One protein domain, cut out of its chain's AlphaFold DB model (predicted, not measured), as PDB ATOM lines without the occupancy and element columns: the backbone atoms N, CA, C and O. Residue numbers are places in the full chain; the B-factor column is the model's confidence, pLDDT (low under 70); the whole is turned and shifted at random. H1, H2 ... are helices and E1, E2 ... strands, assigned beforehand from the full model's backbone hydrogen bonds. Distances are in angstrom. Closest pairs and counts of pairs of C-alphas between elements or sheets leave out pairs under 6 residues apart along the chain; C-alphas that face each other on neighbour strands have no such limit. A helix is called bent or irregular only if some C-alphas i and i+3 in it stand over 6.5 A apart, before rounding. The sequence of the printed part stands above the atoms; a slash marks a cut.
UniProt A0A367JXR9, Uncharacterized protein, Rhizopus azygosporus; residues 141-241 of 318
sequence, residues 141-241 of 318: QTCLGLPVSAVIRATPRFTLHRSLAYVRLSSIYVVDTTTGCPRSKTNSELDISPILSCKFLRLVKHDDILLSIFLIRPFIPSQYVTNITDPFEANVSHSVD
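AT A GLANCE: This is residues 141 to 241 of the 318 residues of an uncharacterized protein of Rhizopus azygosporus (UniProt A0A367JXR9). Short helices and loops gather round a small two-stranded hairpin, E1 and E2, and the short helix H5 near E2, with H3 and the longest helix, H4, toward one end and H6 at the other. After H6 a stretch with no named element, residues 228 to 241, folds back toward H1, where the printed part began. The printed part has 101 residues, with six named helices and two named strands in the order H1, H2, H3, E1, E2, H4, H5, H6; the sheet, E1 - E2, is antiparallel. The class is mostly helix, though under half of the residues are in named elements. The whole is compact, with a radius of gyration of the C-alphas of 13.9 A and spans of 36 by 32 by 25 A.

IN THESE COORDINATES: H1, residues 141 to 145, begins at C-alpha 141, (275.772, 258.509, 345.980). H2 is residues 148 to 151 and H3 residues 162 to 165. The strands are E1, residues 173 to 175, 7.0 A long, and E2, residues 182 to 184, 6.9 A long. H4, residues 194 to 205, is 16.1 A long and begins at C-alpha 194, (277.042, 253.517, 326.134). H5, residues 213 to 219, is 10.6 A long and neither bent nor irregular, but only just: C-alphas 215 and 218 are 6.3 A apart. H6, residues 222 to 227, is 10.0 A long and irregular, with C-alphas 223 and 226 7.2 A apart; it ends at C-alpha 227, (297.577, 258.869, 354.072).

HOW THE PARTS SIT: H1 and H5 are close but not clearly touching; their closest C-alphas, of Cys 143 and Leu 215, are 6.6 A apart. H2 touches H3, the closest C-alphas being those of Ser 149 and Ala 165, at 4.5 A. H3 and H4 only just touch, with 3 pairs of C-alphas within 8 A, and H4 does so with residues 196 to 200 alone; the closest are Leu 164 and Leu 196, at 6.1 A. The hairpin strands E1 and E2 are antiparallel at 141 degrees, with N 174 and O 183 2.9 A apart and N 183 and O 174 2.8 A apart, within hydrogen-bond range. The closest C-alphas of E2 and H5, Pro 182 and Phe 219, are 5.6 A apart. H6 touches no helix, and is apart from E1 and E2. In H1 and H4 every O i to N i+4 pair is within hydrogen-bond range; H5 has 1 of 3, with 2 of 4 O i to N i+3 pairs, H6 has 0 of 2, with 2 of 3, and H2 and H3 are too short for an O i to N i+4 pair.

THE WHOLE: The two C-alphas farthest apart, of Arg 162 and Thr 226, are 37.8 A apart, while C-alphas 141 and 241 are 7.9 A apart. The printed part has no cut and no long link. The mean pLDDT of the printed part is 82.9; residues 154 to 157, 227 and 229 to 231 are under 70.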
ATOM      1  N   GLN A 141     277.075 258.513 346.638       86.94
ATOM      2  CA  GLN A 141     275.772 258.509 345.980       86.94
ATOM      3  C   GLN A 141     275.454 259.863 345.336       86.94
ATOM      4  O   GLN A 141     274.949 259.932 344.214       86.94
ATOM      5  N   THR A 142     275.831 260.948 346.005       89.25
ATOM      6  CA  THR A 142     275.699 262.316 345.506       89.25
ATOM      7  C   THR A 142     276.516 262.507 344.242       89.25
ATOM      8  O   THR A 142     275.989 263.021 343.260       89.25
ATOM      9  N   CYS A 143     277.763 262.025 344.225       89.38
ATOM     10  CA  CYS A 143     278.614 262.086 343.040       89.38
ATOM     11  C   CYS A 143     277.990 261.363 341.847       89.38
ATOM     12  O   CYS A 143     277.952 261.918 340.753       89.38
ATOM     13  N   LEU A 144     277.435 260.166 342.050       89.69
ATOM     14  CA  LEU A 144     276.753 259.423 340.984       89.69
ATOM     15  C   LEU A 144     275.511 260.155 340.444       89.69
ATOM     16  O   LEU A 144     275.145 259.973 339.280       89.69
ATOM     17  N   GLY A 145     274.885 261.011 341.253       88.19
ATOM     18  CA  GLY A 145     273.774 261.871 340.845       88.19
ATOM     19  C   GLY A 145     274.171 263.075 339.982       88.19
ATOM     20  O   GLY A 145     273.294 263.687 339.364       88.19
ATOM     21  N   LEU A 146     275.460 263.423 339.909       90.56
ATOM     22  CA  LEU A 146     275.933 264.599 339.180       90.56
ATOM     23  C   LEU A 146     276.035 264.356 337.666       90.56
ATOM     24  O   LEU A 146     276.328 263.240 337.226       90.56
ATOM     25  N   PRO A 147     275.819 265.400 336.846       90.88
ATOM     26  CA  PRO A 147     276.095 265.357 335.419       90.88
ATOM     27  C   PRO A 147     277.596 265.536 335.147       90.88
ATOM     28  O   PRO A 147     278.317 266.146 335.938       90.88
ATOM     29  N   VAL A 148     278.068 265.072 333.990       91.00
ATOM     30  CA  VAL A 148     279.469 265.219 333.554       91.00
ATOM     31  C   VAL A 148     279.919 266.685 333.553       91.00
ATOM     32  O   VAL A 148     281.042 266.985 333.948       91.00
ATOM     33  N   SER A 149     279.048 267.618 333.169       88.81
ATOM     34  CA  SER A 149     279.373 269.050 333.180       88.81
ATOM     35  C   SER A 149     279.681 269.620 334.564       88.81
ATOM     36  O   SER A 149     280.420 270.594 334.658       88.81
ATOM     37  N   ALA A 150     279.146 269.024 335.633       88.25
ATOM     38  CA  ALA A 150     279.379 269.479 337.001       88.25
ATOM     39  C   ALA A 150     280.761 269.081 337.533       88.25
ATOM     40  O   ALA A 150     281.269 269.706 338.461       88.25
ATOM     41  N   VAL A 151     281.357 268.027 336.972       88.75
ATOM     42  CA  VAL A 151     282.555 267.387 337.530       88.75
ATOM     43  C   VAL A 151     283.812 267.604 336.703       88.75
ATOM     44  O   VAL A 151     284.876 267.134 337.090       88.75
ATOM     45  N   ILE A 152     283.706 268.294 335.571       87.44
ATOM     46  CA  ILE A 152     284.857 268.669 334.754       87.44
ATOM     47  C   ILE A 152     285.380 270.021 335.232       87.44
ATOM     48  O   ILE A 152     284.628 270.991 335.346       87.44
ATOM     49  N   ARG A 153     286.692 270.109 335.455       80.56
ATOM     50  CA  ARG A 153     287.374 271.385 335.663       80.56
ATOM     51  C   ARG A 153     287.499 272.099 334.321       80.56
ATOM     52  O   ARG A 153     287.857 271.478 333.318       80.56
ATOM     53  N   ALA A 154     287.216 273.400 334.294       66.62
ATOM     54  CA  ALA A 154     287.350 274.205 333.083       66.62
ATOM     55  C   ALA A 154     288.762 274.043 332.494       66.62
ATOM     56  O   ALA A 154     289.753 274.407 333.125       66.62
ATOM     57  N   THR A 155     288.847 273.469 331.296       65.75
ATOM     58  CA  THR A 155     290.102 273.255 330.574       65.75
ATOM     59  C   THR A 155     290.098 274.153 329.337       65.75
ATOM     60  O   THR A 155     289.165 274.093 328.539       65.75
ATOM     61  N   PRO A 156     291.125 274.996 329.130       61.81
ATOM     62  CA  PRO A 156     291.123 275.980 328.043       61.81
ATOM     63  C   PRO A 156     291.177 275.346 326.643       61.81
ATOM     64  O   PRO A 156     290.967 276.034 325.651       61.81
ATOM     65  N   ARG A 157     291.475 274.045 326.553       69.88
ATOM     66  CA  ARG A 157     291.684 273.311 325.297       69.88
ATOM     67  C   ARG A 157     290.522 272.397 324.909       69.88
ATOM     68  O   ARG A 157     290.538 271.857 323.808       69.88
ATOM     69  N   PHE A 158     289.524 272.223 325.776       78.88
ATOM     70  CA  PHE A 158     288.440 271.274 325.546       78.88
ATOM     71  C   PHE A 158     287.076 271.948 325.687       78.88
ATOM     72  O   PHE A 158     286.774 272.599 326.683       78.88
ATOM     73  N   THR A 159     286.223 271.752 324.681       82.00
ATOM     74  CA  THR A 159     284.825 272.190 324.724       82.00
ATOM     75  C   THR A 159     283.930 270.979 324.938       82.00
ATOM     76  O   THR A 159     283.871 270.074 324.103       82.00
ATOM     77  N   LEU A 160     283.204 270.967 326.055       83.62
ATOM     78  CA  LEU A 160     282.297 269.877 326.383       83.62
ATOM     79  C   LEU A 160     281.080 269.888 325.454       83.62
ATOM     80  O   LEU A 160     280.284 270.828 325.449       83.62
ATOM     81  N   HIS A 161     280.914 268.815 324.680       87.56
ATOM     82  CA  HIS A 161     279.752 268.671 323.813       87.56
ATOM     83  C   HIS A 161     278.461 268.575 324.636       87.56
ATOM     84  O   HIS A 161     278.399 267.851 325.632       87.56
ATOM     85  N   ARG A 162     277.397 269.242 324.172       86.25
ATOM     86  CA  ARG A 162     276.121 269.350 324.895       86.25
ATOM     87  C   ARG A 162     275.531 267.996 325.282       86.25
ATOM     88  O   ARG A 162     275.043 267.859 326.393       86.25
ATOM     89  N   SER A 163     275.585 266.993 324.404       88.69
ATOM     90  CA  SER A 163     275.057 265.660 324.736       88.69
ATOM     91  C   SER A 163     275.835 264.985 325.864       88.69
ATOM     92  O   SER A 163     275.231 264.302 326.679       88.69
ATOM     93  N   LEU A 164     277.151 265.208 325.934       89.50
ATOM     94  CA  LEU A 164     278.004 264.648 326.976       89.50
ATOM     95  C   LEU A 164     277.783 265.364 328.310       89.50
ATOM     96  O   LEU A 164     277.785 264.713 329.346       89.50
ATOM     97  N   ALA A 165     277.528 266.675 328.278       88.75
ATOM     98  CA  ALA A 165     277.288 267.497 329.464       88.75
ATOM     99  C   ALA A 165     276.164 266.960 330.365       88.75
ATOM    100  O   ALA A 165     276.325 266.956 331.580       88.75
ATOM    101  N   TYR A 166     275.066 266.466 329.783       88.00
ATOM    102  CA  TYR A 166     273.898 265.971 330.527       88.00
ATOM    103  C   TYR A 166     274.012 264.520 331.016       88.00
ATOM    104  O   TYR A 166     273.133 264.064 331.748       88.00
ATOM    105  N   VAL A 167     275.050 263.779 330.614       89.50
ATOM    106  CA  VAL A 167     275.219 262.380 331.033       89.50
ATOM    107  C   VAL A 167     275.457 262.338 332.539       89.50
ATOM    108  O   VAL A 167     276.306 263.069 333.047       89.50
ATOM    109  N   ARG A 168     274.703 261.505 333.264       90.50
ATOM    110  CA  ARG A 168     274.876 261.330 334.713       90.50
ATOM    111  C   ARG A 168     276.034 260.392 335.007       90.50
ATOM    112  O   ARG A 168     276.239 259.411 334.301       90.50
ATOM    113  N   LEU A 169     276.745 260.625 336.103       90.81
ATOM    114  CA  LEU A 169     277.825 259.732 336.511       90.81
ATOM    115  C   LEU A 169     277.334 258.319 336.853       90.81
ATOM    116  O   LEU A 169     278.069 257.369 336.619       90.81
ATOM    117  N   SER A 170     276.085 258.137 337.283       90.12
ATOM    118  CA  SER A 170     275.477 256.813 337.491       90.12
ATOM    119  C   SER A 170     275.321 255.963 336.217       90.12
ATOM    120  O   SER A 170     275.175 254.740 336.301       90.12
ATOM    121  N   SER A 171     275.371 256.563 335.020       89.31
ATOM    122  CA  SER A 171     275.417 255.807 333.757       89.31
ATOM    123  C   SER A 171     276.837 255.426 333.332       89.31
ATOM    124  O   SER A 171     277.002 254.710 332.348       89.31
ATOM    125  N   ILE A 172     277.856 255.899 334.054       90.75
ATOM    126  CA  ILE A 172     279.281 255.697 333.754       90.75
ATOM    127  C   ILE A 172     279.959 254.873 334.856       90.75
ATOM    128  O   ILE A 172     280.836 254.059 334.577       90.75
ATOM    129  N   TYR A 173     279.545 255.076 336.103       90.88
ATOM    130  CA  TYR A 173     280.138 254.510 337.303       90.88
ATOM    131  C   TYR A 173     279.106 253.720 338.109       90.88
ATOM    132  O   TYR A 173     277.902 253.976 338.047       90.88
ATOM    133  N   VAL A 174     279.596 252.760 338.885       90.31
ATOM    134  CA  VAL A 174     278.828 251.955 339.839       90.31
ATOM    135  C   VAL A 174     279.640 251.801 341.119       90.31
ATOM    136  O   VAL A 174     280.867 251.768 341.063       90.31
ATOM    137  N   VAL A 175     278.982 251.738 342.276       87.69
ATOM    138  CA  VAL A 175     279.675 251.442 343.536       87.69
ATOM    139  C   VAL A 175     280.050 249.967 343.543       87.69
ATOM    140  O   VAL A 175     279.189 249.101 343.409       87.69
ATOM    141  N   ASP A 176     281.337 249.691 343.678       85.38
ATOM    142  CA  ASP A 176     281.847 248.344 343.870       85.38
ATOM    143  C   ASP A 176     281.504 247.865 345.284       85.38
ATOM    144  O   ASP A 176     281.811 248.532 346.272       85.38
ATOM    145  N   THR A 177     280.852 246.710 345.386       83.25
ATOM    146  CA  THR A 177     280.432 246.126 346.663       83.25
ATOM    147  C   THR A 177     281.608 245.639 347.503       83.25
ATOM    148  O   THR A 177     281.475 245.541 348.718       83.25
ATOM    149  N   THR A 178     282.755 245.355 346.880       81.00
ATOM    150  CA  THR A 178     283.942 244.841 347.577       81.00
ATOM    151  C   THR A 178     284.765 245.960 348.208       81.00
ATOM    152  O   THR A 178     285.152 245.872 349.369       81.00
ATOM    153  N   THR A 179     284.998 247.041 347.463       76.62
ATOM    154  CA  THR A 179     285.800 248.189 347.916       76.62
ATOM    155  C   THR A 179     284.959 249.330 348.492       76.62
ATOM    156  O   THR A 179     285.500 250.271 349.073       76.62
ATOM    157  N   GLY A 180     283.639 249.300 348.292       78.94
ATOM    158  CA  GLY A 180     282.726 250.390 348.638       78.94
ATOM    159  C   GLY A 180     282.948 251.666 347.820       78.94
ATOM    160  O   GLY A 180     282.314 252.682 348.103       78.94
ATOM    161  N   CYS A 181     283.845 251.647 346.829       82.44
ATOM    162  CA  CYS A 181     284.245 252.810 346.043       82.44
ATOM    163  C   CYS A 181     283.588 252.798 344.660       82.44
ATOM    164  O   CYS A 181     283.322 251.729 344.109       82.44
ATOM    165  N   PRO A 182     283.322 253.963 344.049       85.75
ATOM    166  CA  PRO A 182     282.853 253.995 342.676       85.75
ATOM    167  C   PRO A 182     283.937 253.466 341.726       85.75
ATOM    168  O   PRO A 182     285.088 253.895 341.760       85.75
ATOM    169  N   ARG A 183     283.547 252.552 340.840       87.88
ATOM    170  CA  ARG A 183     284.353 252.044 339.728       87.88
ATOM    171  C   ARG A 183     283.657 252.325 338.407       87.88
ATOM    172  O   ARG A 183     282.435 252.473 338.360       87.88
ATOM    173  N   SER A 184     284.418 252.398 337.319       88.81
ATOM    174  CA  SER A 184     283.823 252.494 335.985       88.81
ATOM    175  C   SER A 184     282.995 251.245 335.696       88.81
ATOM    176  O   SER A 184     283.410 250.123 336.015       88.81
ATOM    177  N   LYS A 185     281.844 251.443 335.063       88.62
ATOM    178  CA  LYS A 185     281.039 250.353 334.525       88.62
ATOM    179  C   LYS A 185     281.786 249.645 333.400       88.62
ATOM    180  O   LYS A 185     282.496 250.278 332.617       88.62
ATOM    181  N   THR A 186     281.632 248.331 333.324       86.88
ATOM    182  CA  THR A 186     282.113 247.538 332.190       86.88
ATOM    183  C   THR A 186     281.205 247.751 330.979       86.88
ATOM    184  O   THR A 186     280.077 248.217 331.114       86.88
ATOM    185  N   ASN A 187     281.663 247.387 329.776       83.50
ATOM    186  CA  ASN A 187     280.855 247.548 328.558       83.50
ATOM    187  C   ASN A 187     279.491 246.841 328.638       83.50
ATOM    188  O   ASN A 187     278.537 247.315 328.035       83.50
ATOM    189  N   SER A 188     279.396 245.737 329.385       85.94
ATOM    190  CA  SER A 188     278.147 245.002 329.606       85.94
ATOM    191  C   SER A 188     277.206 245.661 330.620       85.94
ATOM    192  O   SER A 188     276.041 245.304 330.659       85.94
ATOM    193  N   GLU A 189     277.696 246.587 331.448       86.81
ATOM    194  CA  GLU A 189     276.911 247.328 332.455       86.81
ATOM    195  C   GLU A 189     276.438 248.706 331.939       86.81
ATOM    196  O   GLU A 189     275.756 249.460 332.646       86.81
ATOM    197  N   LEU A 190     276.870 249.095 330.735       87.62
ATOM    198  CA  LEU A 190     276.561 250.385 330.125       87.62
ATOM    199  C   LEU A 190     275.225 250.340 329.378       87.62
ATOM    200  O   LEU A 190     275.181 250.238 328.154       87.62
ATOM    201  N   ASP A 191     274.135 250.514 330.117       80.81
ATOM    202  CA  ASP A 191     272.788 250.453 329.531       80.81
ATOM    203  C   ASP A 191     272.324 251.808 328.975       80.81
ATOM    204  O   ASP A 191     271.651 251.905 327.949       80.81
ATOM    205  N   ILE A 192     272.701 252.896 329.653       76.69
ATOM    206  CA  ILE A 192     272.230 254.248 329.348       76.69
ATOM    207  C   ILE A 192     273.335 255.003 328.609       76.69
ATOM    208  O   ILE A 192     274.332 255.419 329.197       76.69
ATOM    209  N   SER A 193     273.130 255.231 327.310       85.31
ATOM    210  CA  SER A 193     274.042 255.976 326.424       85.31
ATOM    211  C   SER A 193     275.495 255.450 326.390       85.31
ATOM    212  O   SER A 193     276.435 256.226 326.587       85.31
ATOM    213  N   PRO A 194     275.721 254.158 326.071       87.94
ATOM    214  CA  PRO A 194     277.042 253.517 326.134       87.94
ATOM    215  C   PRO A 194     278.122 254.258 325.339       87.94
ATOM    216  O   PRO A 194     279.254 254.395 325.797       87.94
ATOM    217  N   ILE A 195     277.769 254.816 324.176       91.75
ATOM    218  CA  ILE A 195     278.698 255.584 323.333       91.75
ATOM    219  C   ILE A 195     279.220 256.824 324.073       91.75
ATOM    220  O   ILE A 195     280.418 257.113 324.029       91.75
ATOM    221  N   LEU A 196     278.341 257.558 324.760       91.81
ATOM    222  CA  LEU A 196     278.721 258.766 325.491       91.81
ATOM    223  C   LEU A 196     279.520 258.417 326.750       91.81
ATOM    224  O   LEU A 196     280.534 259.065 327.008       91.81
ATOM    225  N   SER A 197     279.126 257.365 327.472       90.62
ATOM    226  CA  SER A 197     279.865 256.873 328.639       90.62
ATOM    227  C   SER A 197     281.285 256.434 328.268       90.62
ATOM    228  O   SER A 197     282.253 256.890 328.874       90.62
ATOM    229  N   CYS A 198     281.434 255.637 327.205       90.19
ATOM    230  CA  CYS A 198     282.740 255.238 326.680       90.19
ATOM    231  C   CYS A 198     283.570 256.442 326.225       90.19
ATOM    232  O   CYS A 198     284.773 256.493 326.480       90.19
ATOM    233  N   LYS A 199     282.946 257.423 325.560       91.06
ATOM    234  CA  LYS A 199     283.630 258.653 325.145       91.06
ATOM    235  C   LYS A 199     284.164 259.423 326.350       91.06
ATOM    236  O   LYS A 199     285.323 259.817 326.325       91.06
ATOM    237  N   PHE A 200     283.358 259.607 327.394       90.25
ATOM    238  CA  PHE A 200     283.807 260.256 328.624       90.25
ATOM    239  C   PHE A 200     284.992 259.513 329.249       90.25
ATOM    240  O   PHE A 200     286.026 260.128 329.478       90.25
ATOM    241  N   LEU A 201     284.888 258.193 329.443       89.50
ATOM    242  CA  LEU A 201     285.972 257.393 330.024       89.50
ATOM    243  C   LEU A 201     287.271 257.502 329.211       89.50
ATOM    244  O   LEU A 201     288.346 257.628 329.787       89.50
ATOM    245  N   ARG A 202     287.190 257.522 327.873       89.12
ATOM    246  CA  ARG A 202     288.363 257.754 327.010       89.12
ATOM    247  C   ARG A 202     288.964 259.143 327.204       89.12
ATOM    248  O   ARG A 202     290.176 259.239 327.327       89.12
ATOM    249  N   LEU A 203     288.137 260.187 327.267       87.69
ATOM    250  CA  LEU A 203     288.607 261.560 327.476       87.69
ATOM    251  C   LEU A 203     289.329 261.712 328.812       87.69
ATOM    252  O   LEU A 203     290.385 262.330 328.866       87.69
ATOM    253  N   VAL A 204     288.794 261.118 329.886       85.88
ATOM    254  CA  VAL A 204     289.528 261.101 331.151       85.88
ATOM    255  C   VAL A 204     290.827 260.301 330.945       85.88
ATOM    256  O   VAL A 204     291.879 260.759 331.366       85.88
ATOM    257  N   LYS A 205     290.795 259.156 330.220       85.06
ATOM    258  CA  LYS A 205     291.919 258.185 330.064       85.06
ATOM    259  C   LYS A 205     293.146 258.820 329.438       85.06
ATOM    260  O   LYS A 205     294.263 258.484 329.818       85.06
ATOM    261  N   HIS A 206     292.907 259.692 328.476       84.25
ATOM    262  CA  HIS A 206     293.937 260.378 327.717       84.25
ATOM    263  C   HIS A 206     294.306 261.746 328.302       84.25
ATOM    264  O   HIS A 206     295.049 262.481 327.663       84.25
ATOM    265  N   ASP A 207     293.819 262.081 329.505       81.25
ATOM    266  CA  ASP A 207     294.026 263.381 330.153       81.25
ATOM    267  C   ASP A 207     293.532 264.573 329.297       81.25
ATOM    268  O   ASP A 207     293.942 265.718 329.496       81.25
ATOM    269  N   ASP A 208     292.585 264.325 328.378       84.00
ATOM    270  CA  ASP A 208     291.940 265.359 327.554       84.00
ATOM    271  C   ASP A 208     291.005 266.247 328.391       84.00
ATOM    272  O   ASP A 208     290.730 267.397 328.040       84.00
ATOM    273  N   ILE A 209     290.496 265.704 329.504       86.31
ATOM    274  CA  ILE A 209     289.691 266.417 330.497       86.31
ATOM    275  C   ILE A 209     290.227 266.170 331.905       86.31
ATOM    276  O   ILE A 209     290.690 265.077 332.230       86.31
ATOM    277  N   LEU A 210     290.101 267.185 332.758       85.62
ATOM    278  CA  LEU A 210     290.459 267.110 334.171       85.62
ATOM    279  C   LEU A 210     289.197 267.040 335.023       85.62
ATOM    280  O   LEU A 210     288.264 267.824 334.822       85.62
ATOM    281  N   LEU A 211     289.181 266.126 335.989       87.06
ATOM    282  CA  LEU A 211     288.086 266.012 336.946       87.06
ATOM    283  C   LEU A 211     288.265 266.984 338.118       87.06
ATOM    284  O   LEU A 211     289.377 267.314 338.532       87.06
ATOM    285  N   SER A 212     287.148 267.447 338.667       86.50
ATOM    286  CA  SER A 212     287.113 268.258 339.878       86.50
ATOM    287  C   SER A 212     287.593 267.448 341.084       86.50
ATOM    288  O   SER A 212     287.231 266.285 341.248       86.50
ATOM    289  N   ILE A 213     288.354 268.088 341.977       82.31
ATOM    290  CA  ILE A 213     288.972 267.433 343.146       82.31
ATOM    291  C   ILE A 213     287.922 266.782 344.058       82.31
ATOM    292  O   ILE A 213     288.120 265.655 344.513       82.31
ATOM    293  N   PHE A 214     286.770 267.431 344.263       86.31
ATOM    294  CA  PHE A 214     285.683 266.870 345.072       86.31
ATOM    295  C   PHE A 214     285.154 265.538 344.535       86.31
ATOM    296  O   PHE A 214     284.603 264.760 345.307       86.31
ATOM    297  N   LEU A 215     285.286 265.278 343.226       87.00
ATOM    298  CA  LEU A 215     284.871 264.008 342.643       87.00
ATOM    299  C   LEU A 215     285.881 262.915 342.979       87.00
ATOM    300  O   LEU A 215     285.470 261.787 343.174       87.00
ATOM    301  N   ILE A 216     287.173 263.233 343.075       81.25
ATOM    302  CA  ILE A 216     288.238 262.248 343.305       81.25
ATOM    303  C   ILE A 216     288.154 261.663 344.720       81.25
ATOM    304  O   ILE A 216     288.313 260.459 344.903       81.25
ATOM    305  N   ARG A 217     287.850 262.498 345.720       79.44
ATOM    306  CA  ARG A 217     287.772 262.108 347.141       79.44
ATOM    307  C   ARG A 217     286.899 260.856 347.392       79.44
ATOM    308  O   ARG A 217     287.403 259.911 347.991       79.44
ATOM    309  N   PRO A 218     285.652 260.756 346.891       78.31
ATOM    310  CA  PRO A 218     284.822 259.556 347.064       78.31
ATOM    311  C   PRO A 218     285.340 258.266 346.402       78.31
ATOM    312  O   PRO A 218     284.844 257.186 346.741       78.31
ATOM    313  N   PHE A 219     286.296 258.356 345.469       77.50
ATOM    314  CA  PHE A 219     286.917 257.207 344.790       77.50
ATOM    315  C   PHE A 219     288.099 256.635 345.569       77.50
ATOM    316  O   PHE A 219     288.607 255.572 345.219       77.50
ATOM    317  N   ILE A 220     288.519 257.319 346.630       79.25
ATOM    318  CA  ILE A 220     289.580 256.859 347.509       79.25
ATOM    319  C   ILE A 220     288.958 255.918 348.555       79.25
ATOM    320  O   ILE A 220     288.026 256.315 349.264       79.25
ATOM    321  N   PRO A 221     289.457 254.674 348.681       76.38
ATOM    322  CA  PRO A 221     289.040 253.776 349.751       76.38
ATOM    323  C   PRO A 221     289.325 254.384 351.121       76.38
ATOM    324  O   PRO A 221     290.388 254.966 351.336       76.38
ATOM    325  N   SER A 222     288.392 254.217 352.062       74.12
ATOM    326  CA  SER A 222     288.461 254.824 353.401       74.12
ATOM    327  C   SER A 222     289.772 254.517 354.127       74.12
ATOM    328  O   SER A 222     290.311 255.391 354.798       74.12
ATOM    329  N   GLN A 223     290.332 253.321 353.920       70.69
ATOM    330  CA  GLN A 223     291.610 252.898 354.504       70.69
ATOM    331  C   GLN A 223     292.829 253.739 354.081       70.69
ATOM    332  O   GLN A 223     293.861 253.680 354.740       70.69
ATOM    333  N   TYR A 224     292.737 254.501 352.987       72.94
ATOM    334  CA  TYR A 224     293.837 255.319 352.468       72.94
ATOM    335  C   TYR A 224     293.635 256.815 352.702       72.94
ATOM    336  O   TYR A 224     294.530 257.602 352.406       72.94
ATOM    337  N   VAL A 225     292.486 257.222 353.244       73.25
ATOM    338  CA  VAL A 225     292.125 258.638 353.393       73.25
ATOM    339  C   VAL A 225     293.057 259.375 354.359       73.25
ATOM    340  O   VAL A 225     293.389 260.533 354.127       73.25
ATOM    341  N   THR A 226     293.552 258.696 355.397       70.94
ATOM    342  CA  THR A 226     294.509 259.258 356.367       70.94
ATOM    343  C   THR A 226     295.910 259.475 355.798       70.94
ATOM    344  O   THR A 226     296.700 260.193 356.399       70.94
ATOM    345  N   ASN A 227     296.230 258.863 354.654       67.62
ATOM    346  CA  ASN A 227     297.577 258.869 354.072       67.62
ATOM    347  C   ASN A 227     297.742 259.923 352.965       67.62
ATOM    348  O   ASN A 227     298.735 259.909 352.240       67.62
ATOM    349  N   ILE A 228     296.759 260.809 352.800       71.44
ATOM    350  CA  ILE A 228     296.730 261.838 351.758       71.44
ATOM    351  C   ILE A 228     297.079 263.194 352.372       71.44
ATOM    352  O   ILE A 228     296.769 263.462 353.528       71.44
ATOM    353  N   THR A 229     297.687 264.063 351.564       56.78
ATOM    354  CA  THR A 229     298.158 265.423 351.887       56.78
ATOM    355  C   THR A 229     297.070 266.372 352.439       56.78
ATOM    356  O   THR A 229     297.389 267.459 352.906       56.78
ATOM    357  N   ASP A 230     295.800 265.962 352.437       67.69
ATOM    358  CA  ASP A 230     294.669 266.640 353.086       67.69
ATOM    359  C   ASP A 230     293.634 265.579 353.520       67.69
ATOM    360  O   ASP A 230     292.775 265.191 352.715       67.69
ATOM    361  N   PRO A 231     293.755 265.020 354.740       69.81
ATOM    362  CA  PRO A 231     292.831 264.009 355.233       69.81
ATOM    363  C   PRO A 231     291.410 264.566 355.302       69.81
ATOM    364  O   PRO A 231     291.183 265.675 355.779       69.81
ATOM    365  N   PHE A 232     290.434 263.776 354.869       74.38
ATOM    366  CA  PHE A 232     289.024 264.151 354.929       74.38
ATOM    367  C   PHE A 232     288.202 263.091 355.657       74.38
ATOM    368  O   PHE A 232     288.585 261.929 355.744       74.38
ATOM    369  N   GLU A 233     287.037 263.472 356.169       75.69
ATOM    370  CA  GLU A 233     286.102 262.507 356.741       75.69
ATOM    371  C   GLU A 233     285.196 261.963 355.631       75.69
ATOM    372  O   GLU A 233     284.438 262.702 354.996       75.69
ATOM    373  N   ALA A 234     285.314 260.669 355.329       70.31
ATOM    374  CA  ALA A 234     284.520 260.051 354.276       70.31
ATOM    375  C   ALA A 234     283.057 259.898 354.724       70.31
ATOM    376  O   ALA A 234     282.754 259.137 355.640       70.31
ATOM    377  N   ASN A 235     282.132 260.567 354.033       73.56
ATOM    378  CA  ASN A 235     280.701 260.387 354.263       73.56
ATOM    379  C   ASN A 235     280.231 259.049 353.657       73.56
ATOM    380  O   ASN A 235     280.209 258.875 352.434       73.56
ATOM    381  N   VAL A 236     279.868 258.099 354.527       72.25
ATOM    382  CA  VAL A 236     279.441 256.730 354.168       72.25
ATOM    383  C   VAL A 236     277.926 256.633 353.934       72.25
ATOM    384  O   VAL A 236     277.412 255.550 353.677       72.25
ATOM    385  N   SER A 237     277.190 257.750 353.997       79.44
ATOM    386  CA  SER A 237     275.747 257.745 353.755       79.44
ATOM    387  C   SER A 237     275.401 257.187 352.372       79.44
ATOM    388  O   SER A 237     276.048 257.494 351.365       79.44
ATOM    389  N   HIS A 238     274.335 256.390 352.337       76.94
ATOM    390  CA  HIS A 238     273.781 255.803 351.121       76.94
ATOM    391  C   HIS A 238     272.729 256.695 350.444       76.94
ATOM    392  O   HIS A 238     272.324 256.397 349.321       76.94
ATOM    393  N   SER A 239     272.289 257.777 351.094       82.06
ATOM    394  CA  SER A 239     271.359 258.750 350.514       82.06
ATOM    395  C   SER A 239     272.094 259.865 349.772       82.06
ATOM    396  O   SER A 239     273.250 260.179 350.071       82.06
ATOM    397  N   VAL A 240     271.432 260.493 348.797       83.00
ATOM    398  CA  VAL A 240     271.981 261.698 348.158       83.00
ATOM    399  C   VAL A 240     271.948 262.861 349.155       83.00
ATOM    400  O   VAL A 240     270.909 263.164 349.739       83.00
ATOM    401  N   ASP A 241     273.088 263.534 349.314       83.25
ATOM    402  CA  ASP A 241     273.300 264.650 350.232       83.25
ATOM    403  C   ASP A 241     273.990 265.818 349.511       83.25
ATOM    404  O   ASP A 241     275.147 265.750 349.100       83.25
TER     405      ASP A 241